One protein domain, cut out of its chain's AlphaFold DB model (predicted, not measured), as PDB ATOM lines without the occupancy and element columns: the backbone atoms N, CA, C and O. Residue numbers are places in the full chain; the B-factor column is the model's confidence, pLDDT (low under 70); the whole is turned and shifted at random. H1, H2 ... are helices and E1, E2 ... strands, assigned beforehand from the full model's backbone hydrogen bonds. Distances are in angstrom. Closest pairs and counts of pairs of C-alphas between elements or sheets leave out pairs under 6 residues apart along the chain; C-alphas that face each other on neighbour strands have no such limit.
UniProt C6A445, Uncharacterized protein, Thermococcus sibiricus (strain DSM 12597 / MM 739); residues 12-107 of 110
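What this domain is: This is residues 12 to 107 of the 110 residues of an uncharacterized protein of Thermococcus sibiricus (strain DSM 12597 / MM 739) (UniProt C6A445). Picture a compact body in which three helices, H1, H3 and H4, are set steeply to one another round the middle, with the short H2 near H3 and the small hairpin of E1 and E2 at one edge. The last helix, H5, begins at this body and sticks out of it as an arm with residues 98 to 107, while the loop of residues 74 to 88 folds back on itself before H5. The printed part has 96 residues, with five named helices and two named strands in the order H1 H2 H3 E1 E2 H4 H5; the sheet, E1 - E2, is antiparallel and the class is mostly helix. The whole is compact, with a radius of gyration of the C-alphas of 13.8 A, and spans 43 by 30 by 24 A, the arm included.

Where its parts are: Find C-alpha 13 at (195.677, 224.488, 160.046); from there H1 runs through residues 13 to 20, 10.8 A. H2 follows at residues 26 to 29, and H3 at residues 33 to 42, 14.4 A long. Next come E1, residues 44 to 46, and E2, residues 53 to 55. Look for C-alpha 61 at (188.382, 223.098, 169.440), where H4 begins; it runs to residue 73, 18.6 A. H5, residues 89 to 107, is the longest helix at 26.8 A and ends at C-alpha 107, (181.285, 246.549, 172.863).

How they stand to each other: Start at H1, which is close to but not clearly touching H4, about perpendicular at 82 degrees; their closest C-alphas are those of Trp 13 and Val 67, 7.4 A apart. H4, with residues 64 to 68 alone, touches H3 at a steep tilt of 51 degrees, opposite ways; the closest C-alphas are those of Lys 33 and Phe 68, 6.7 A. H2 is close to but not clearly touching H3, with the C-alphas of Leu 29 and Phe 36 closest at 4.9 A. In the hairpin of E1 and E2, look for N 45 and O 54, 2.8 A apart and within hydrogen-bond range. The closest C-alphas of H1 and E1 are those of Leu 16 and Phe 45, 6.9 A apart. H5 touches H4 with residues 89 to 93 alone, at 72 degrees, only just about perpendicular; Val 67 and Leu 89 have the closest C-alphas, 6.8 A. With residues 89 to 90 alone H5 touches H1 at a steep tilt of 50 degrees, opposite ways; the C-alphas of Trp 13 and Thr 90 are closest, at 5.3 A. H3 and H5 are apart. In H1, H3, H4 and H5 every O i to N i+4 pair is within hydrogen-bond range; H2 is too short for one.

The domain as a whole: The C-alphas farthest apart are those of Glu 81 and Lys 107, 44.3 A. The printed part has no cut. The link from H4 to H5, 15 residues, is long; in it residues 78 to 79 pair antiparallel with residues 84 to 85. The mean pLDDT of the printed part is 90.8, and residue 75 is under 70.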
ATOM      1  N   LYS A  12     200.274 224.695 161.417       93.50
ATOM      2  CA  LYS A  12     199.345 225.376 160.526       93.50
ATOM      3  C   LYS A  12     198.111 224.518 160.293       93.50
ATOM      4  O   LYS A  12     198.215 223.318 160.059       93.50
ATOM      5  N   TRP A  13     196.949 225.154 160.302       93.81
ATOM      6  CA  TRP A  13     195.677 224.488 160.046       93.81
ATOM      7  C   TRP A  13     195.564 223.957 158.619       93.81
ATOM      8  O   TRP A  13     195.009 222.882 158.433       93.81
ATOM      9  N   GLU A  14     196.147 224.641 157.629       93.94
ATOM     10  CA  GLU A  14     196.228 224.096 156.269       93.94
ATOM     11  C   GLU A  14     196.993 222.763 156.218       93.94
ATOM     12  O   GLU A  14     196.514 221.830 155.585       93.94
ATOM     13  N   ASP A  15     198.093 222.617 156.966       93.81
ATOM     14  CA  ASP A  15     198.884 221.379 156.994       93.81
ATOM     15  C   ASP A  15     198.112 220.219 157.657       93.81
ATOM     16  O   ASP A  15     198.312 219.056 157.312       93.81
ATOM     17  N   LEU A  16     197.242 220.520 158.630       94.44
ATOM     18  CA  LEU A  16     196.382 219.528 159.289       94.44
ATOM     19  C   LEU A  16     195.243 219.092 158.369       94.44
ATOM     20  O   LEU A  16     195.005 217.901 158.197       94.44
ATOM     21  N   VAL A  17     194.561 220.051 157.745       93.62
ATOM     22  CA  VAL A  17     193.457 219.755 156.828       93.62
ATOM     23  C   VAL A  17     193.961 218.958 155.626       93.62
ATOM     24  O   VAL A  17     193.316 217.987 155.254       93.62
ATOM     25  N   GLU A  18     195.139 219.283 155.080       94.50
ATOM     26  CA  GLU A  18     195.773 218.496 154.012       94.50
ATOM     27  C   GLU A  18     195.961 217.020 154.390       94.50
ATOM     28  O   GLU A  18     195.736 216.145 153.557       94.50
ATOM     29  N   GLN A  19     196.309 216.722 155.647       94.44
ATOM     30  CA  GLN A  19     196.408 215.337 156.119       94.44
ATOM     31  C   GLN A  19     195.048 214.640 156.165       94.44
ATOM     32  O   GLN A  19     194.979 213.448 155.890       94.44
ATOM     33  N   MET A  20     193.968 215.362 156.470       93.88
ATOM     34  CA  MET A  20     192.613 214.803 156.487       93.88
ATOM     35  C   MET A  20     192.021 214.596 155.089       93.88
ATOM     36  O   MET A  20     191.062 213.840 154.962       93.88
ATOM     37  N   LEU A  21     192.574 215.210 154.036       91.69
ATOM     38  CA  LEU A  21     192.084 215.014 152.663       91.69
ATOM     39  C   LEU A  21     192.232 213.564 152.173       91.69
ATOM     40  O   LEU A  21     191.581 213.185 151.206       91.69
ATOM     41  N   VAL A  22     193.039 212.741 152.855       88.06
ATOM     42  CA  VAL A  22     193.150 211.296 152.584       88.06
ATOM     43  C   VAL A  22     191.928 210.497 153.048       88.06
ATOM     44  O   VAL A  22     191.808 209.324 152.709       88.06
ATOM     45  N   VAL A  23     191.055 211.092 153.865       86.69
ATOM     46  CA  VAL A  23     189.835 210.442 154.345       86.69
ATOM     47  C   VAL A  23     188.838 210.357 153.196       86.69
ATOM     48  O   VAL A  23     188.415 211.381 152.649       86.69
ATOM     49  N   ASP A  24     188.419 209.134 152.868       74.06
ATOM     50  CA  ASP A  24     187.343 208.903 151.911       74.06
ATOM     51  C   ASP A  24     186.098 209.697 152.337       74.06
ATOM     52  O   ASP A  24     185.617 209.580 153.464       74.06
ATOM     53  N   ASN A  25     185.567 210.508 151.419       81.12
ATOM     54  CA  ASN A  25     184.425 211.405 151.632       81.12
ATOM     55  C   ASN A  25     184.687 212.661 152.489       81.12
ATOM     56  O   ASN A  25     183.753 213.179 153.102       81.12
ATOM     57  N   PHE A  26     185.896 213.234 152.474       88.25
ATOM     58  CA  PHE A  26     186.151 214.537 153.113       88.25
ATOM     59  C   PHE A  26     185.144 215.637 152.705       88.25
ATOM     60  O   PHE A  26     184.726 216.442 153.534       88.25
ATOM     61  N   GLN A  27     184.685 215.642 151.448       86.81
ATOM     62  CA  GLN A  27     183.648 216.572 150.973       86.81
ATOM     63  C   GLN A  27     182.314 216.435 151.717       86.81
ATOM     64  O   GLN A  27     181.641 217.436 151.949       86.81
ATOM     65  N   GLU A  28     181.925 215.219 152.104       88.44
ATOM     66  CA  GLU A  28     180.706 214.998 152.888       88.44
ATOM     67  C   GLU A  28     180.875 215.505 154.322       88.44
ATOM     68  O   GLU A  28     179.940 216.078 154.875       88.44
ATOM     69  N   LEU A  29     182.079 215.385 154.898       90.06
ATOM     70  CA  LEU A  29     182.373 215.921 156.232       90.06
ATOM     71  C   LEU A  29     182.178 217.437 156.296       90.06
ATOM     72  O   LEU A  29     181.757 217.952 157.324       90.06
ATOM     73  N   LEU A  30     182.432 218.159 155.203       90.12
ATOM     74  CA  LEU A  30     182.236 219.609 155.169       90.12
ATOM     75  C   LEU A  30     180.760 220.036 155.184       90.12
ATOM     76  O   LEU A  30     180.488 221.211 155.419       90.12
ATOM     77  N   LYS A  31     179.801 219.122 154.997       91.25
ATOM     78  CA  LYS A  31     178.366 219.447 155.069       91.25
ATOM     79  C   LYS A  31     177.832 219.533 156.496       91.25
ATOM     80  O   LYS A  31     176.805 220.171 156.709       91.25
ATOM     81  N   ASP A  32     178.505 218.896 157.452       93.75
ATOM     82  CA  ASP A  32     178.059 218.814 158.838       93.75
ATOM     83  C   ASP A  32     179.212 219.086 159.809       93.75
ATOM     84  O   ASP A  32     180.212 218.368 159.857       93.75
ATOM     85  N   LYS A  33     179.055 220.146 160.608       94.31
ATOM     86  CA  LYS A  33     180.099 220.632 161.515       94.31
ATOM     87  C   LYS A  33     180.466 219.591 162.570       94.31
ATOM     88  O   LYS A  33     181.649 219.395 162.845       94.31
ATOM     89  N   ASP A  34     179.475 218.913 163.138       94.25
ATOM     90  CA  ASP A  34     179.697 217.933 164.203       94.25
ATOM     91  C   ASP A  34     180.422 216.692 163.672       94.25
ATOM     92  O   ASP A  34     181.357 216.197 164.306       94.25
ATOM     93  N   SER A  35     180.066 216.237 162.469       93.50
ATOM     94  CA  SER A  35     180.756 215.152 161.766       93.50
ATOM     95  C   SER A  35     182.215 215.503 161.484       93.50
ATOM     96  O   SER A  35     183.105 214.708 161.797       93.50
ATOM     97  N   PHE A  36     182.485 216.704 160.960       94.88
ATOM     98  CA  PHE A  36     183.851 217.181 160.740       94.88
ATOM     99  C   PHE A  36     184.670 217.187 162.036       94.88
ATOM    100  O   PHE A  36     185.769 216.633 162.072       94.88
ATOM    101  N   LEU A  37     184.132 217.770 163.111       95.31
ATOM    102  CA  LEU A  37     184.824 217.864 164.399       95.31
ATOM    103  C   LEU A  37     185.045 216.489 165.041       95.31
ATOM    104  O   LEU A  37     186.106 216.240 165.610       95.31
ATOM    105  N   SER A  38     184.077 215.581 164.927       95.06
ATOM    106  CA  SER A  38     184.188 214.208 165.429       95.06
ATOM    107  C   SER A  38     185.326 213.442 164.744       95.06
ATOM    108  O   SER A  38     186.175 212.839 165.417       95.06
ATOM    109  N   VAL A  39     185.399 213.527 163.410       94.88
ATOM    110  CA  VAL A  39     186.481 212.910 162.633       94.88
ATOM    111  C   VAL A  39     187.813 213.566 162.960       94.88
ATOM    112  O   VAL A  39     188.764 212.855 163.269       94.88
ATOM    113  N   LEU A  40     187.882 214.900 162.977       95.50
ATOM    114  CA  LEU A  40     189.090 215.646 163.337       95.50
ATOM    115  C   LEU A  40     189.625 215.217 164.703       95.50
ATOM    116  O   LEU A  40     190.811 214.933 164.833       95.50
ATOM    117  N   ASN A  41     188.761 215.105 165.709       95.12
ATOM    118  CA  ASN A  41     189.166 214.733 167.063       95.12
ATOM    119  C   ASN A  41     189.715 213.308 167.165       95.12
ATOM    120  O   ASN A  41     190.599 213.051 167.986       95.12
ATOM    121  N   SER A  42     189.216 212.408 166.323       95.12
ATOM    122  CA  SER A  42     189.635 211.005 166.278       95.12
ATOM    123  C   SER A  42     190.801 210.758 165.313       95.12
ATOM    124  O   SER A  42     191.407 209.688 165.345       95.12
ATOM    125  N   PHE A  43     191.126 211.732 164.458       95.56
ATOM    126  CA  PHE A  43     192.170 211.614 163.449       95.56
ATOM    127  C   PHE A  43     193.564 211.676 164.085       95.56
ATOM    128  O   PHE A  43     193.840 212.513 164.954       95.56
ATOM    129  N   ALA A  44     194.445 210.781 163.638       95.44
ATOM    130  CA  ALA A  44     195.851 210.778 164.017       95.44
ATOM    131  C   ALA A  44     196.628 211.675 163.049       95.44
ATOM    132  O   ALA A  44     196.783 211.360 161.871       95.44
ATOM    133  N   PHE A  45     197.103 212.808 163.553       95.62
ATOM    134  CA  PHE A  45     197.917 213.749 162.801       95.62
ATOM    135  C   PHE A  45     199.389 213.473 163.022       95.62
ATOM    136  O   PHE A  45     199.816 213.151 164.129       95.62
ATOM    137  N   LYS A  46     200.188 213.722 161.993       95.81
ATOM    138  CA  LYS A  46     201.638 213.768 162.090       95.81
ATOM    139  C   LYS A  46     202.096 215.217 162.156       95.81
ATOM    140  O   LYS A  46     201.759 216.035 161.296       95.81
ATOM    141  N   CYS A  47     202.884 215.558 163.172       94.06
ATOM    142  CA  CYS A  47     203.443 216.897 163.283       94.06
ATOM    143  C   CYS A  47     204.438 217.147 162.134       94.06
ATOM    144  O   CYS A  47     205.426 216.420 162.028       94.06
ATOM    145  N   PRO A  48     204.274 218.208 161.321       90.44
ATOM    146  CA  PRO A  48     205.209 218.511 160.235       90.44
ATOM    147  C   PRO A  48     206.579 219.012 160.731       90.44
ATOM    148  O   PRO A  48     207.477 219.234 159.922       90.44
ATOM    149  N   LYS A  49     206.743 219.238 162.044       92.81
ATOM    150  CA  LYS A  49     207.977 219.754 162.660       92.81
ATOM    151  C   LYS A  49     208.818 218.664 163.317       92.81
ATOM    152  O   LYS A  49     209.979 218.523 162.959       92.81
ATOM    153  N   CYS A  50     208.248 217.900 164.252       93.88
ATOM    154  CA  CYS A  50     208.967 216.814 164.933       93.88
ATOM    155  C   CYS A  50     208.727 215.431 164.310       93.88
ATOM    156  O   CYS A  50     209.472 214.503 164.598       93.88
ATOM    157  N   GLY A  51     207.711 215.278 163.455       93.50
ATOM    158  CA  GLY A  51     207.372 214.001 162.826       93.50
ATOM    159  C   GLY A  51     206.625 213.015 163.728       93.50
ATOM    160  O   GLY A  51     206.287 211.935 163.256       93.50
ATOM    161  N   GLU A  52     206.352 213.367 164.983       95.38
ATOM    162  CA  GLU A  52     205.590 212.523 165.907       95.38
ATOM    163  C   GLU A  52     204.081 212.597 165.638       95.38
ATOM    164  O   GLU A  52     203.570 213.595 165.116       95.38
ATOM    165  N   GLU A  53     203.376 211.530 166.007       96.12
ATOM    166  CA  GLU A  53     201.931 211.408 165.841       96.12
ATOM    167  C   GLU A  53     201.178 211.850 167.097       96.12
ATOM    168  O   GLU A  53     201.599 211.590 168.225       96.12
ATOM    169  N   PHE A  54     200.047 212.520 166.903       95.06
ATOM    170  CA  PHE A  54     199.165 212.951 167.979       95.06
ATOM    171  C   PHE A  54     197.707 212.987 167.509       95.06
ATOM    172  O   PHE A  54     197.418 213.162 166.328       95.06
ATOM    173  N   TYR A  55     196.771 212.854 168.447       95.56
ATOM    174  CA  TYR A  55     195.340 212.898 168.140       95.56
ATOM    175  C   TYR A  55     194.803 214.327 168.082       95.56
ATOM    176  O   TYR A  55     195.192 215.180 168.889       95.56
ATOM    177  N   GLY A  56     193.865 214.566 167.164       93.56
ATOM    178  CA  GLY A  56     193.243 215.874 166.962       93.56
ATOM    179  C   GLY A  56     192.455 216.410 168.152       93.56
ATOM    180  O   GLY A  56     192.308 217.621 168.275       93.56
ATOM    181  N   ASN A  57     192.026 215.553 169.080       94.19
ATOM    182  CA  ASN A  57     191.402 215.982 170.335       94.19
ATOM    183  C   ASN A  57     192.310 216.882 171.204       94.19
ATOM    184  O   ASN A  57     191.810 217.580 172.082       94.19
ATOM    185  N   ASN A  58     193.624 216.900 170.945       92.31
ATOM    186  CA  ASN A  58     194.582 217.800 171.593       92.31
ATOM    187  C   ASN A  58     194.672 219.182 170.916       92.31
ATOM    188  O   ASN A  58     195.381 220.060 171.408       92.31
ATOM    189  N   LEU A  59     193.998 219.386 169.781       92.62
ATOM    190  CA  LEU A  59     193.942 220.669 169.084       92.62
ATOM    191  C   LEU A  59     192.911 221.601 169.742       92.62
ATOM    192  O   LEU A  59     191.967 221.174 170.411       92.62
ATOM    193  N   ASN A  60     193.063 222.906 169.506       91.38
ATOM    194  CA  ASN A  60     192.109 223.906 169.979       91.38
ATOM    195  C   ASN A  60     190.758 223.767 169.251       91.38
ATOM    196  O   ASN A  60     190.655 224.047 168.058       91.38
ATOM    197  N   GLN A  61     189.714 223.383 169.987       91.19
ATOM    198  CA  GLN A  61     188.382 223.098 169.440       91.19
ATOM    199  C   GLN A  61     187.653 224.341 168.906       91.19
ATOM    200  O   GLN A  61     186.904 224.255 167.928       91.19
ATOM    201  N   ASN A  62     187.905 225.514 169.497       91.50
ATOM    202  CA  ASN A  62     187.350 226.774 168.996       91.50
ATOM    203  C   ASN A  62     187.951 227.114 167.627       91.50
ATOM    204  O   ASN A  62     187.244 227.548 166.722       91.50
ATOM    205  N   GLU A  63     189.254 226.876 167.464       93.50
ATOM    206  CA  GLU A  63     189.932 227.061 166.181       93.50
ATOM    207  C   GLU A  63     189.456 226.040 165.142       93.50
ATOM    208  O   GLU A  63     189.158 226.428 164.016       93.50
ATOM    209  N   ALA A  64     189.301 224.767 165.524       93.81
ATOM    210  CA  ALA A  64     188.787 223.717 164.640       93.81
ATOM    211  C   ALA A  64     187.395 224.059 164.079       93.81
ATOM    212  O   ALA A  64     187.132 223.893 162.888       93.81
ATOM    213  N   SER A  65     186.521 224.604 164.930       93.88
ATOM    214  CA  SER A  65     185.182 225.057 164.535       93.88
ATOM    215  C   SER A  65     185.222 226.174 163.489       93.88
ATOM    216  O   SER A  65     184.455 226.143 162.533       93.88
ATOM    217  N   LYS A  66     186.132 227.137 163.649       93.44
ATOM    218  CA  LYS A  66     186.320 228.242 162.700       93.44
ATOM    219  C   LYS A  66     186.962 227.783 161.396       93.44
ATOM    220  O   LYS A  66     186.631 228.284 160.330       93.44
ATOM    221  N   VAL A  67     187.852 226.795 161.455       93.56
ATOM    222  CA  VAL A  67     188.432 226.178 160.256       93.56
ATOM    223  C   VAL A  67     187.352 225.545 159.384       93.56
ATOM    224  O   VAL A  67     187.380 225.738 158.171       93.56
ATOM    225  N   PHE A  68     186.380 224.852 159.982       94.12
ATOM    226  CA  PHE A  68     185.223 224.336 159.247       94.12
ATOM    227  C   PHE A  68     184.444 225.450 158.529       94.12
ATOM    228  O   PHE A  68     184.085 225.304 157.361       94.12
ATOM    229  N   GLU A  69     184.200 226.569 159.214       92.88
ATOM    230  CA  GLU A  69     183.487 227.724 158.652       92.88
ATOM    231  C   GLU A  69     184.261 228.326 157.469       92.88
ATOM    232  O   GLU A  69     183.705 228.471 156.383       92.88
ATOM    233  N   LEU A  70     185.569 228.545 157.630       92.31
ATOM    234  CA  LEU A  70     186.449 229.063 156.577       92.31
ATOM    235  C   LEU A  70     186.526 228.139 155.353       92.31
ATOM    236  O   LEU A  70     186.605 228.613 154.221       92.31
ATOM    237  N   LEU A  71     186.521 226.820 155.549       91.25
ATOM    238  CA  LEU A  71     186.530 225.869 154.435       91.25
ATOM    239  C   LEU A  71     185.243 225.946 153.604       91.25
ATOM    240  O   LEU A  71     185.316 225.838 152.379       91.25
ATOM    241  N   ASN A  72     184.099 226.169 154.257       90.12
ATOM    242  CA  ASN A  72     182.788 226.277 153.615       90.12
ATOM    243  C   ASN A  72     182.508 227.657 153.004       90.12
ATOM    244  O   ASN A  72     181.797 227.752 152.007       90.12
ATOM    245  N   GLU A  73     183.057 228.729 153.574       89.44
ATOM    246  CA  GLU A  73     182.842 230.094 153.082       89.44
ATOM    247  C   GLU A  73     183.494 230.328 151.708       89.44
ATOM    248  O   GLU A  73     182.993 231.090 150.880       89.44
ATOM    249  N   PHE A  74     184.592 229.626 151.424       83.56
ATOM    250  CA  PHE A  74     185.371 229.802 150.204       83.56
ATOM    251  C   PHE A  74     185.262 228.586 149.282       83.56
ATOM    252  O   PHE A  74     186.038 227.631 149.366       83.56
ATOM    253  N   ASN A  75     184.341 228.660 148.322       69.62
ATOM    254  CA  ASN A  75     184.253 227.685 147.236       69.62
ATOM    255  C   ASN A  75     185.581 227.624 146.448       69.62
ATOM    256  O   ASN A  75     186.070 228.643 145.960       69.62
ATOM    257  N   GLY A  76     186.165 226.427 146.310       77.00
ATOM    258  CA  GLY A  76     187.460 226.219 145.638       77.00
ATOM    259  C   GLY A  76     188.693 226.373 146.541       77.00
ATOM    260  O   GLY A  76     189.819 226.451 146.046       77.00
ATOM    261  N   SER A  77     188.491 226.399 147.859       80.38
ATOM    262  CA  SER A  77     189.542 226.427 148.884       80.38
ATOM    263  C   SER A  77     190.438 225.186 148.906       80.38
ATOM    264  O   SER A  77     191.563 225.259 149.405       80.38
ATOM    265  N   ILE A  78     189.968 224.069 148.349       86.75
ATOM    266  CA  ILE A  78     190.667 222.786 148.307       86.75
ATOM    267  C   ILE A  78     190.872 222.358 146.853       86.75
ATOM    268  O   ILE A  78     189.947 222.346 146.042       86.75
ATOM    269  N   ASP A  79     192.106 221.985 146.550       88.56
ATOM    270  CA  ASP A  79     192.512 221.270 145.352       88.56
ATOM    271  C   ASP A  79     192.468 219.765 145.639       88.56
ATOM    272  O   ASP A  79     193.408 219.196 146.199       88.56
ATOM    273  N   TYR A  80     191.343 219.134 145.302       85.88
ATOM    274  CA  TYR A  80     191.127 217.704 145.539       85.88
ATOM    275  C   TYR A  80     191.981 216.812 144.629       85.88
ATOM    276  O   TYR A  80     192.251 215.673 144.984       85.88
ATOM    277  N   GLU A  81     192.439 217.318 143.480       86.25
ATOM    278  CA  GLU A  81     193.306 216.554 142.574       86.25
ATOM    279  C   GLU A  81     194.711 216.393 143.161       86.25
ATOM    280  O   GLU A  81     195.332 215.340 143.031       86.25
ATOM    281  N   ASN A  82     195.200 217.430 143.847       88.44
ATOM    282  CA  ASN A  82     196.538 217.452 144.435       88.44
ATOM    283  C   ASN A  82     196.550 217.211 145.954       88.44
ATOM    284  O   ASN A  82     197.625 217.248 146.553       88.44
ATOM    285  N   ASN A  83     195.388 216.995 146.582       88.94
ATOM    286  CA  ASN A  83     195.219 216.955 148.040       88.94
ATOM    287  C   ASN A  83     195.860 218.168 148.733       88.94
ATOM    288  O   ASN A  83     196.638 218.038 149.681       88.94
ATOM    289  N   LYS A  84     195.559 219.369 148.224       89.88
ATOM    290  CA  LYS A  84     196.143 220.623 148.713       89.88
ATOM    291  C   LYS A  84     195.097 221.629 149.142       89.88
ATOM    292  O   LYS A  84     194.122 221.875 148.439       89.88
ATOM    293  N   VAL A  85     195.340 222.287 150.270       90.38
ATOM    294  CA  VAL A  85     194.514 223.411 150.713       90.38
ATOM    295  C   VAL A  85     195.101 224.687 150.112       90.38
ATOM    296  O   VAL A  85     196.237 225.069 150.386       90.38
ATOM    297  N   ARG A  86     194.328 225.364 149.260       88.12
ATOM    298  CA  ARG A  86     194.745 226.610 148.593       88.12
ATOM    299  C   ARG A  86     194.710 227.807 149.542       88.12
ATOM    300  O   ARG A  86     195.456 228.768 149.354       88.12
ATOM    301  N   LEU A  87     193.864 227.754 150.570       85.56
ATOM    302  CA  LEU A  87     193.746 228.813 151.566       85.56
ATOM    303  C   LEU A  87     194.854 228.763 152.616       85.56
ATOM    304  O   LEU A  87     195.211 227.713 153.145       85.56
ATOM    305  N   LYS A  88     195.317 229.947 153.027       90.56
ATOM    306  CA  LYS A  88     196.112 230.116 154.250       90.56
ATOM    307  C   LYS A  88     195.192 230.162 155.465       90.56
ATOM    308  O   LYS A  88     195.012 231.223 156.063       90.56
ATOM    309  N   LEU A  89     194.606 229.011 155.807       88.44
ATOM    310  CA  LEU A  89     193.643 228.862 156.906       88.44
ATOM    311  C   LEU A  89     194.164 229.455 158.214       88.44
ATOM    312  O   LEU A  89     193.438 230.174 158.889       88.44
ATOM    313  N   THR A  90     195.441 229.234 158.538       89.38
ATOM    314  CA  THR A  90     196.045 229.780 159.764       89.38
ATOM    315  C   THR A  90     196.014 231.310 159.804       89.38
ATOM    316  O   THR A  90     195.737 231.895 160.849       89.38
ATOM    317  N   ASN A  91     196.266 231.968 158.668       90.81
ATOM    318  CA  ASN A  91     196.256 233.428 158.582       90.81
ATOM    319  C   ASN A  91     194.828 233.977 158.643       90.81
ATOM    320  O   ASN A  91     194.588 234.962 159.335       90.81
ATOM    321  N   LEU A  92     193.889 233.337 157.939       90.19
ATOM    322  CA  LEU A  92     192.475 233.721 157.957       90.19
ATOM    323  C   LEU A  92     191.882 233.582 159.360       90.19
ATOM    324  O   LEU A  92     191.251 234.507 159.855       90.19
ATOM    325  N   LEU A  93     192.182 232.474 160.036       91.81
ATOM    326  CA  LEU A  93     191.788 232.241 161.418       91.81
ATOM    327  C   LEU A  93     192.356 233.307 162.364       91.81
ATOM    328  O   LEU A  93     191.652 233.789 163.245       91.81
ATOM    329  N   ALA A  94     193.630 233.678 162.202       90.56
ATOM    330  CA  ALA A  94     194.237 234.724 163.020       90.56
ATOM    331  C   ALA A  94     193.538 236.078 162.820       90.56
ATOM    332  O   ALA A  94     193.265 236.764 163.802       90.56
ATOM    333  N   LEU A  95     193.219 236.443 161.573       90.44
ATOM    334  CA  LEU A  95     192.475 237.666 161.261       90.44
ATOM    335  C   LEU A  95     191.079 237.653 161.892       90.44
ATOM    336  O   LEU A  95     190.698 238.626 162.536       90.44
ATOM    337  N   ASP A  96     190.353 236.549 161.750       88.12
ATOM    338  CA  ASP A  96     189.004 236.390 162.292       88.12
ATOM    339  C   ASP A  96     188.986 236.501 163.830       88.12
ATOM    340  O   ASP A  96     188.254 237.311 164.402       88.12
ATOM    341  N   LEU A  97     189.895 235.802 164.516       89.19
ATOM    342  CA  LEU A  97     190.034 235.898 165.975       89.19
ATOM    343  C   LEU A  97     190.407 237.313 166.444       89.19
ATOM    344  O   LEU A  97     189.896 237.784 167.461       89.19
ATOM    345  N   MET A  98     191.279 238.011 165.710       90.44
ATOM    346  CA  MET A  98     191.632 239.399 166.025       90.44
ATOM    347  C   MET A  98     190.430 240.342 165.897       90.44
ATOM    348  O   MET A  98     190.266 241.234 166.733       90.44
ATOM    349  N   LEU A  99     189.589 240.155 164.875       89.94
ATOM    350  CA  LEU A  99     188.373 240.949 164.680       89.94
ATOM    351  C   LEU A  99     187.354 240.695 165.797       89.94
ATOM    352  O   LEU A  99     186.790 241.651 166.330       89.94
ATOM    353  N   GLU A 100     187.175 239.441 166.214       88.81
ATOM    354  CA  GLU A 100     186.316 239.099 167.354       88.81
ATOM    355  C   GLU A 100     186.796 239.724 168.667       88.81
ATOM    356  O   GLU A 100     185.994 240.235 169.454       88.81
ATOM    357  N   GLU A 101     188.103 239.685 168.937       89.56
ATOM    358  CA  GLU A 101     188.672 240.332 170.121       89.56
ATOM    359  C   GLU A 101     188.477 241.846 170.092       89.56
ATOM    360  O   GLU A 101     188.171 242.451 171.124       89.56
ATOM    361  N   TRP A 102     188.645 242.469 168.924       89.62
ATOM    362  CA  TRP A 102     188.421 243.898 168.759       89.62
ATOM    363  C   TRP A 102     186.958 244.271 169.020       89.62
ATOM    364  O   TRP A 102     186.693 245.172 169.819       89.62
ATOM    365  N   ASP A 103     186.010 243.537 168.438       88.75
ATOM    366  CA  ASP A 103     184.577 243.768 168.634       88.75
ATOM    367  C   ASP A 103     184.173 243.617 170.113       88.75
ATOM    368  O   ASP A 103     183.477 244.473 170.663       88.75
ATOM    369  N   LYS A 104     184.706 242.602 170.815       90.25
ATOM    370  CA  LYS A 104     184.519 242.439 172.271       90.25
ATOM    371  C   LYS A 104     185.006 243.655 173.060       90.25
ATOM    372  O   LYS A 104     184.318 244.104 173.976       90.25
ATOM    373  N   ARG A 105     186.179 244.206 172.724       88.00
ATOM    374  CA  ARG A 105     186.732 245.391 173.411       88.00
ATOM    375  C   ARG A 105     185.885 246.636 173.171       88.00
ATOM    376  O   ARG A 105     185.640 247.389 174.111       88.00
ATOM    377  N   VAL A 106     185.430 246.847 171.938       88.62
ATOM    378  CA  VAL A 106     184.612 248.012 171.573       88.62
ATOM    379  C   VAL A 106     183.230 247.937 172.219       88.62
ATOM    380  O   VAL A 106     182.763 248.937 172.763       88.62
ATOM    381  N   LYS A 107     182.595 246.758 172.228       83.81
ATOM    382  CA  LYS A 107     181.285 246.549 172.863       83.81
ATOM    383  C   LYS A 107     181.327 246.693 174.383       83.81
ATOM    384  O   LYS A 107     180.404 247.269 174.938       83.81
TER     385      LYS A 107